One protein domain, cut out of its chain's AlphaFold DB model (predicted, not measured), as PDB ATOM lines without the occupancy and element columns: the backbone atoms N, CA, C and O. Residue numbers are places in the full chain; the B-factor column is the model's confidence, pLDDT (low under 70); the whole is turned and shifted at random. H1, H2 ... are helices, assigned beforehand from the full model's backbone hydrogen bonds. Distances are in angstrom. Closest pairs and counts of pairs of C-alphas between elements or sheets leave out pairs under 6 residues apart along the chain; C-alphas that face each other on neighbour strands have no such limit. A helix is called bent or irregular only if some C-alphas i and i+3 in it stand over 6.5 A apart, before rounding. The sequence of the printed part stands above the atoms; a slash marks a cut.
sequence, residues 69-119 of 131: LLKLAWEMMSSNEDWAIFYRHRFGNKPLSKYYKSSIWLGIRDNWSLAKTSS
ATOM      1  N   LEU A  69      -5.976 -24.276 -49.862       90.06
ATOM      2  CA  LEU A  69      -6.669 -25.243 -49.011       90.06
ATOM      3  C   LEU A  69      -7.616 -24.579 -48.010       90.06
ATOM      4  O   LEU A  69      -8.694 -25.108 -47.753       90.06
ATOM      5  N   LEU A  70      -7.230 -23.429 -47.451       88.88
ATOM      6  CA  LEU A  70      -8.108 -22.659 -46.572       88.88
ATOM      7  C   LEU A  70      -9.341 -22.150 -47.327       88.88
ATOM      8  O   LEU A  70     -10.458 -22.263 -46.823       88.88
ATOM      9  N   LYS A  71      -9.152 -21.652 -48.554       89.94
ATOM     10  CA  LYS A  71     -10.255 -21.260 -49.435       89.94
ATOM     11  C   LYS A  71     -11.179 -22.446 -49.735       89.94
ATOM     12  O   LYS A  71     -12.389 -22.302 -49.605       89.94
ATOM     13  N   LEU A  72     -10.629 -23.618 -50.057       89.12
ATOM     14  CA  LEU A  72     -11.431 -24.824 -50.283       89.12
ATOM     15  C   LEU A  72     -12.219 -25.230 -49.026       89.12
ATOM     16  O   LEU A  72     -13.392 -25.586 -49.117       89.12
ATOM     17  N   ALA A  73     -11.594 -25.166 -47.844       88.00
ATOM     18  CA  ALA A  73     -12.260 -25.459 -46.575       88.00
ATOM     19  C   ALA A  73     -13.444 -24.513 -46.328       88.00
ATOM     20  O   ALA A  73     -14.514 -24.960 -45.917       88.00
ATOM     21  N   TRP A  74     -13.266 -23.226 -46.630       87.44
ATOM     22  CA  TRP A  74     -14.332 -22.234 -46.570       87.44
ATOM     23  C   TRP A  74     -15.472 -22.546 -47.544       87.44
ATOM     24  O   TRP A  74     -16.628 -22.606 -47.133       87.44
ATOM     25  N   GLU A  75     -15.158 -22.803 -48.817       88.12
ATOM     26  CA  GLU A  75     -16.160 -23.117 -49.843       88.12
ATOM     27  C   GLU A  75     -16.945 -24.387 -49.505       88.12
ATOM     28  O   GLU A  75     -18.157 -24.424 -49.704       88.12
ATOM     29  N   MET A  76     -16.305 -25.393 -48.902       84.94
ATOM     30  CA  MET A  76     -17.013 -26.566 -48.382       84.94
ATOM     31  C   MET A  76     -18.045 -26.210 -47.314       84.94
ATOM     32  O   MET A  76     -19.066 -26.881 -47.214       84.94
ATOM     33  N   MET A  77     -17.796 -25.187 -46.496       80.88
ATOM     34  CA  MET A  77     -18.732 -24.754 -45.461       80.88
ATOM     35  C   MET A  77     -19.847 -23.874 -46.026       80.88
ATOM     36  O   MET A  77     -20.998 -24.034 -45.617       80.88
ATOM     37  N   SER A  78     -19.521 -22.962 -46.946       84.06
ATOM     38  CA  SER A  78     -20.436 -21.911 -47.404       84.06
ATOM     39  C   SER A  78     -21.193 -22.236 -48.692       84.06
ATOM     40  O   SER A  78     -22.288 -21.714 -48.883       84.06
ATOM     41  N   SER A  79     -20.627 -23.040 -49.595       87.56
ATOM     42  CA  SER A  79     -21.209 -23.273 -50.921       87.56
ATOM     43  C   SER A  79     -22.438 -24.183 -50.863       87.56
ATOM     44  O   SER A  79     -22.508 -25.115 -50.060       87.56
ATOM     45  N   ASN A  80     -23.403 -23.917 -51.745       86.38
ATOM     46  CA  ASN A  80     -24.609 -24.727 -51.945       86.38
ATOM     47  C   ASN A  80     -24.498 -25.674 -53.146       86.38
ATOM     48  O   ASN A  80     -25.494 -26.256 -53.559       86.38
ATOM     49  N   GLU A  81     -23.304 -25.838 -53.709       90.38
ATOM     50  CA  GLU A  81     -23.065 -26.817 -54.767       90.38
ATOM     51  C   GLU A  81     -23.123 -28.256 -54.228       90.38
ATOM     52  O   GLU A  81     -22.770 -28.523 -53.073       90.38
ATOM     53  N   ASP A  82     -23.526 -29.204 -55.079       89.50
ATOM     54  CA  ASP A  82     -23.758 -30.604 -54.690       89.50
ATOM     55  C   ASP A  82     -22.532 -31.258 -54.048       89.50
ATOM     56  O   ASP A  82     -22.647 -31.993 -53.063       89.50
ATOM     57  N   TRP A  83     -21.332 -30.961 -54.560       87.31
ATOM     58  CA  TRP A  83     -20.098 -31.469 -53.970       87.31
ATOM     59  C   TRP A  83     -19.924 -30.932 -52.542       87.31
ATOM     60  O   TRP A  83     -19.675 -31.716 -51.628       87.31
ATOM     61  N   ALA A  84     -20.130 -29.635 -52.305       87.38
ATOM     62  CA  ALA A  84     -19.986 -29.031 -50.982       87.38
ATOM     63  C   ALA A  84     -21.019 -29.597 -49.995       87.38
ATOM     64  O   ALA A  84     -20.677 -29.937 -48.859       87.38
ATOM     65  N   ILE A  85     -22.266 -29.799 -50.437       86.75
ATOM     66  CA  ILE A  85     -23.315 -30.464 -49.649       86.75
ATOM     67  C   ILE A  85     -22.900 -31.897 -49.287       86.75
ATOM     68  O   ILE A  85     -22.944 -32.271 -48.111       86.75
ATOM     69  N   PHE A  86     -22.428 -32.684 -50.260       86.56
ATOM     70  CA  PHE A  86     -21.938 -34.044 -50.029       86.56
ATOM     71  C   PHE A  86     -20.794 -34.078 -49.005       86.56
ATOM     72  O   PHE A  86     -20.800 -34.899 -48.080       86.56
ATOM     73  N   TYR A  87     -19.825 -33.165 -49.124       83.44
ATOM     74  CA  TYR A  87     -18.708 -33.055 -48.186       83.44
ATOM     75  C   TYR A  87     -19.181 -32.675 -46.774       83.44
ATOM     76  O   TYR A  87     -18.770 -33.329 -45.810       83.44
ATOM     77  N   ARG A  88     -20.090 -31.701 -46.626       83.56
ATOM     78  CA  ARG A  88     -20.678 -31.332 -45.321       83.56
ATOM     79  C   ARG A  88     -21.426 -32.494 -44.683       83.56
ATOM     80  O   ARG A  88     -21.225 -32.768 -43.503       83.56
ATOM     81  N   HIS A  89     -22.215 -33.234 -45.453       83.19
ATOM     82  CA  HIS A  89     -22.929 -34.402 -44.942       83.19
ATOM     83  C   HIS A  89     -21.964 -35.519 -44.501       83.19
ATOM     84  O   HIS A  89     -22.150 -36.179 -43.474       83.19
ATOM     85  N   ARG A  90     -20.877 -35.725 -45.255       81.44
ATOM     86  CA  ARG A  90     -19.889 -36.767 -44.958       81.44
ATOM     87  C   ARG A  90     -19.005 -36.431 -43.753       81.44
ATOM     88  O   ARG A  90     -18.758 -37.339 -42.947       81.44
ATOM     89  N   PHE A  91     -18.551 -35.179 -43.641       76.56
ATOM     90  CA  PHE A  91     -17.489 -34.744 -42.722       76.56
ATOM     91  C   PHE A  91     -17.880 -33.638 -41.720       76.56
ATOM     92  O   PHE A  91     -17.230 -33.521 -40.687       76.56
ATOM     93  N   GLY A  92     -18.921 -32.841 -41.981       68.44
ATOM     94  CA  GLY A  92     -19.209 -31.591 -41.260       68.44
ATOM     95  C   GLY A  92     -19.626 -31.742 -39.793       68.44
ATOM     96  O   GLY A  92     -19.244 -30.914 -38.971       68.44
ATOM     97  N   ASN A  93     -20.338 -32.819 -39.443       64.31
ATOM     98  CA  ASN A  93     -20.856 -33.054 -38.082       64.31
ATOM     99  C   ASN A  93     -20.111 -34.147 -37.305       64.31
ATOM    100  O   ASN A  93     -20.570 -34.587 -36.254       64.31
ATOM    101  N   LYS A  94     -18.982 -34.637 -37.822       65.31
ATOM    102  CA  LYS A  94     -18.275 -35.766 -37.211       65.31
ATOM    103  C   LYS A  94     -17.015 -35.284 -36.501       65.31
ATOM    104  O   LYS A  94     -16.344 -34.381 -37.001       65.31
ATOM    105  N   PRO A  95     -16.668 -35.873 -35.343       60.66
ATOM    106  CA  PRO A  95     -15.457 -35.495 -34.637       60.66
ATOM    107  C   PRO A  95     -14.248 -35.696 -35.554       60.66
ATOM    108  O   PRO A  95     -14.080 -36.761 -36.156       60.66
ATOM    109  N   LEU A  96     -13.376 -34.682 -35.609       62.88
ATOM    110  CA  LEU A  96     -12.112 -34.659 -36.371       62.88
ATOM    111  C   LEU A  96     -11.185 -35.856 -36.055       62.88
ATOM    112  O   LEU A  96     -10.228 -36.114 -36.783       62.88
ATOM    113  N   SER A  97     -11.491 -36.579 -34.973       57.56
ATOM    114  CA  SER A  97     -10.830 -37.790 -34.487       57.56
ATOM    115  C   SER A  97     -11.030 -39.018 -35.388       57.56
ATOM    116  O   SER A  97     -10.154 -39.882 -35.433       57.56
ATOM    117  N   LYS A  98     -12.135 -39.121 -36.142       64.25
ATOM    118  CA  LYS A  98     -12.389 -40.324 -36.951       64.25
ATOM    119  C   LYS A  98     -11.577 -40.282 -38.247       64.25
ATOM    120  O   LYS A  98     -11.737 -39.381 -39.071       64.25
ATOM    121  N   TYR A  99     -10.696 -41.266 -38.435       63.81
ATOM    122  CA  TYR A  99      -9.907 -41.394 -39.659       63.81
ATOM    123  C   TYR A  99     -10.815 -41.729 -40.845       63.81
ATOM    124  O   TYR A  99     -11.498 -42.755 -40.861       63.81
ATOM    125  N   TYR A 100     -10.787 -40.872 -41.862       68.31
ATOM    126  CA  TYR A 100     -11.412 -41.130 -43.149       68.31
ATOM    127  C   TYR A 100     -10.325 -41.287 -44.199       68.31
ATOM    128  O   TYR A 100      -9.520 -40.379 -44.405       68.31
ATOM    129  N   LYS A 101     -10.332 -42.423 -44.901       69.31
ATOM    130  CA  LYS A 101      -9.446 -42.650 -46.042       69.31
ATOM    131  C   LYS A 101      -9.884 -41.738 -47.191       69.31
ATOM    132  O   LYS A 101     -10.791 -42.071 -47.948       69.31
ATOM    133  N   SER A 102      -9.277 -40.559 -47.285       77.25
ATOM    134  CA  SER A 102      -9.393 -39.689 -48.453       77.25
ATOM    135  C   SER A 102      -8.119 -38.865 -48.621       77.25
ATOM    136  O   SER A 102      -7.521 -38.432 -47.635       77.25
ATOM    137  N   SER A 103      -7.730 -38.631 -49.870       76.75
ATOM    138  CA  SER A 103      -6.561 -37.830 -50.240       76.75
ATOM    139  C   SER A 103      -6.764 -36.330 -49.999       76.75
ATOM    140  O   SER A 103      -5.804 -35.621 -49.720       76.75
ATOM    141  N   ILE A 104      -8.011 -35.858 -50.073       81.06
ATOM    142  CA  ILE A 104      -8.364 -34.432 -50.021       81.06
ATOM    143  C   ILE A 104      -8.653 -33.981 -48.577       81.06
ATOM    144  O   ILE A 104      -8.139 -32.957 -48.128       81.06
ATOM    145  N   TRP A 105      -9.405 -34.773 -47.799       79.62
ATOM    146  CA  TRP A 105      -9.831 -34.400 -46.438       79.62
ATOM    147  C   TRP A 105      -8.662 -34.111 -45.500       79.62
ATOM    148  O   TRP A 105      -8.760 -33.215 -44.676       79.62
ATOM    149  N   LEU A 106      -7.540 -34.824 -45.629       77.44
ATOM    150  CA  LEU A 106      -6.369 -34.600 -44.774       77.44
ATOM    151  C   LEU A 106      -5.781 -33.188 -44.928       77.44
ATOM    152  O   LEU A 106      -5.213 -32.663 -43.975       77.44
ATOM    153  N   GLY A 107      -5.910 -32.573 -46.107       77.94
ATOM    154  CA  GLY A 107      -5.494 -31.188 -46.334       77.94
ATOM    155  C   GLY A 107      -6.466 -30.164 -45.756       77.94
ATOM    156  O   GLY A 107      -6.056 -29.113 -45.268       77.94
ATOM    157  N   ILE A 108      -7.753 -30.494 -45.781       82.31
ATOM    158  CA  ILE A 108      -8.842 -29.614 -45.355       82.31
ATOM    159  C   ILE A 108      -9.022 -29.656 -43.843       82.31
ATOM    160  O   ILE A 108      -9.198 -28.615 -43.224       82.31
ATOM    161  N   ARG A 109      -8.919 -30.843 -43.241       79.06
ATOM    162  CA  ARG A 109      -9.093 -31.089 -41.805       79.06
ATOM    163  C   ARG A 109      -8.248 -30.148 -40.955       79.06
ATOM    164  O   ARG A 109      -8.751 -29.593 -39.986       79.06
ATOM    165  N   ASP A 110      -6.987 -29.962 -41.331       78.38
ATOM    166  CA  ASP A 110      -6.053 -29.117 -40.586       78.38
ATOM    167  C   ASP A 110      -6.439 -27.626 -40.672       78.38
ATOM    168  O   ASP A 110      -6.205 -26.875 -39.732       78.38
ATOM    169  N   ASN A 111      -7.085 -27.211 -41.766       82.62
ATOM    170  CA  ASN A 111      -7.593 -25.850 -41.965       82.62
ATOM    171  C   ASN A 111      -9.051 -25.678 -41.502       82.62
ATOM    172  O   ASN A 111      -9.546 -24.558 -41.451       82.62
ATOM    173  N   TRP A 112      -9.746 -26.764 -41.155       79.56
ATOM    174  CA  TRP A 112     -11.172 -26.759 -40.832       79.56
ATOM    175  C   TRP A 112     -11.473 -26.011 -39.532       79.56
ATOM    176  O   TRP A 112     -12.426 -25.238 -39.457       79.56
ATOM    177  N   SER A 113     -10.638 -26.202 -38.505       78.50
ATOM    178  CA  SER A 113     -10.742 -25.455 -37.246       78.50
ATOM    179  C   SER A 113     -10.490 -23.963 -37.458       78.50
ATOM    180  O   SER A 113     -11.229 -23.136 -36.925       78.50
ATOM    181  N   LEU A 114      -9.487 -23.627 -38.274       81.19
ATOM    182  CA  LEU A 114      -9.157 -22.249 -38.625       81.19
ATOM    183  C   LEU A 114     -10.322 -21.589 -39.371       81.19
ATOM    184  O   LEU A 114     -10.794 -20.544 -38.937       81.19
ATOM    185  N   ALA A 115     -10.838 -22.243 -40.415       80.12
ATOM    186  CA  ALA A 115     -11.964 -21.760 -41.210       80.12
ATOM    187  C   ALA A 115     -13.230 -21.562 -40.365       80.12
ATOM    188  O   ALA A 115     -13.925 -20.567 -40.538       80.12
ATOM    189  N   LYS A 116     -13.505 -22.470 -39.418       77.25
ATOM    190  CA  LYS A 116     -14.639 -22.355 -38.488       77.25
ATOM    191  C   LYS A 116     -14.473 -21.218 -37.477       77.25
ATOM    192  O   LYS A 116     -15.464 -20.650 -37.044       77.25
ATOM    193  N   THR A 117     -13.242 -20.908 -37.081       79.12
ATOM    194  CA  THR A 117     -12.959 -19.816 -36.134       79.12
ATOM    195  C   THR A 117     -12.990 -18.460 -36.833       79.12
ATOM    196  O   THR A 117     -13.436 -17.476 -36.255       79.12
ATOM    197  N   SER A 118     -12.539 -18.403 -38.089       78.38
ATOM    198  CA  SER A 118     -12.577 -17.197 -38.916       78.38
ATOM    199  C   SER A 118     -13.912 -16.993 -39.636       78.38
ATOM    200  O   SER A 118     -14.050 -16.019 -40.375       78.38
ATOM    201  N   SER A 119     -14.878 -17.906 -39.483       72.56
ATOM    202  CA  SER A 119     -16.210 -17.767 -40.066       72.56
ATOM    203  C   SER A 119     -17.160 -17.059 -39.117       72.56
ATOM    204  O   SER A 119     -17.274 -17.386 -37.940       72.56
TER     205      SER A 119
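This is residues 69 to 119 of the 131 residues of an uncharacterized protein of Lupinus albus (UniProt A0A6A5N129). What shape do these atoms make? Three short helices have their centres at the corners of a triangle: H1 joins the other two, with H2 and H3 each packed on it at a large angle, while H2 and H3 are apart. A long loop, residues 93 to 104, runs from H2 to H3 on the side away from H1. How large and how dense is it? The printed part has 51 residues with three named helices in the order H1, H2, H3 and no named strand, and its class is all helix; it is compact, with a radius of gyration of the C-alphas of 10.1 A, and rounded, spanning 25 by 23 by 19 A.

Where does the first helix run? H1 holds residues 69 to 78, from C-alpha 69 at (-6.669, -25.243, -49.011) to C-alpha 78, 14.3 A away. What follows it? H2 holds residues 82 to 92 and begins with C-alpha 82 at (-23.758, -30.604, -54.690); its first and last C-alphas are 14.2 A apart. Where is the longest helix? H3 holds residues 105 to 117, 18.1 A from first to last C-alpha, and ends with C-alpha 117 at (-12.959, -19.816, -36.134). It is irregular, but only just: C-alphas 110 and 113 are 6.8 A apart.

How does H1 stand to H2? They touch, and their closest C-alphas, those of Met 76 and Ala 84, are 4.7 A apart. Their lines are about perpendicular, at 82 degrees. How does H1 stand to H3? They touch, with the closest C-alphas, those of Ala 73 and Ile 108, 5.5 A apart. They run the same way at a steep tilt of 66 degrees. Do H2 and H3 meet? They are apart, with no C-alpha of the one within 8 A of the other. What do the backbone N and O atoms show? In H1 and H2 every O i to N i+4 pair is within hydrogen-bond range; in H3 5 of 9 are.

Which C-alphas are farthest apart? Those of Lys 101 and Ser 118, at 26.6 A. How are the helices linked? H1 to H2 is a tight link of 3 residues, and H2 to H3 is a long link of 12 residues, 93 to 104, whose C-alphas lie 9 to 14 A from the mean of all C-alphas. Is there a cut? The printed part runs from residue 69 to residue 119 without a cut. Where is the model's confidence low? The mean pLDDT of the printed part is 79.3, and residues 92 to 101, of which 92 belongs to H2, are under 70.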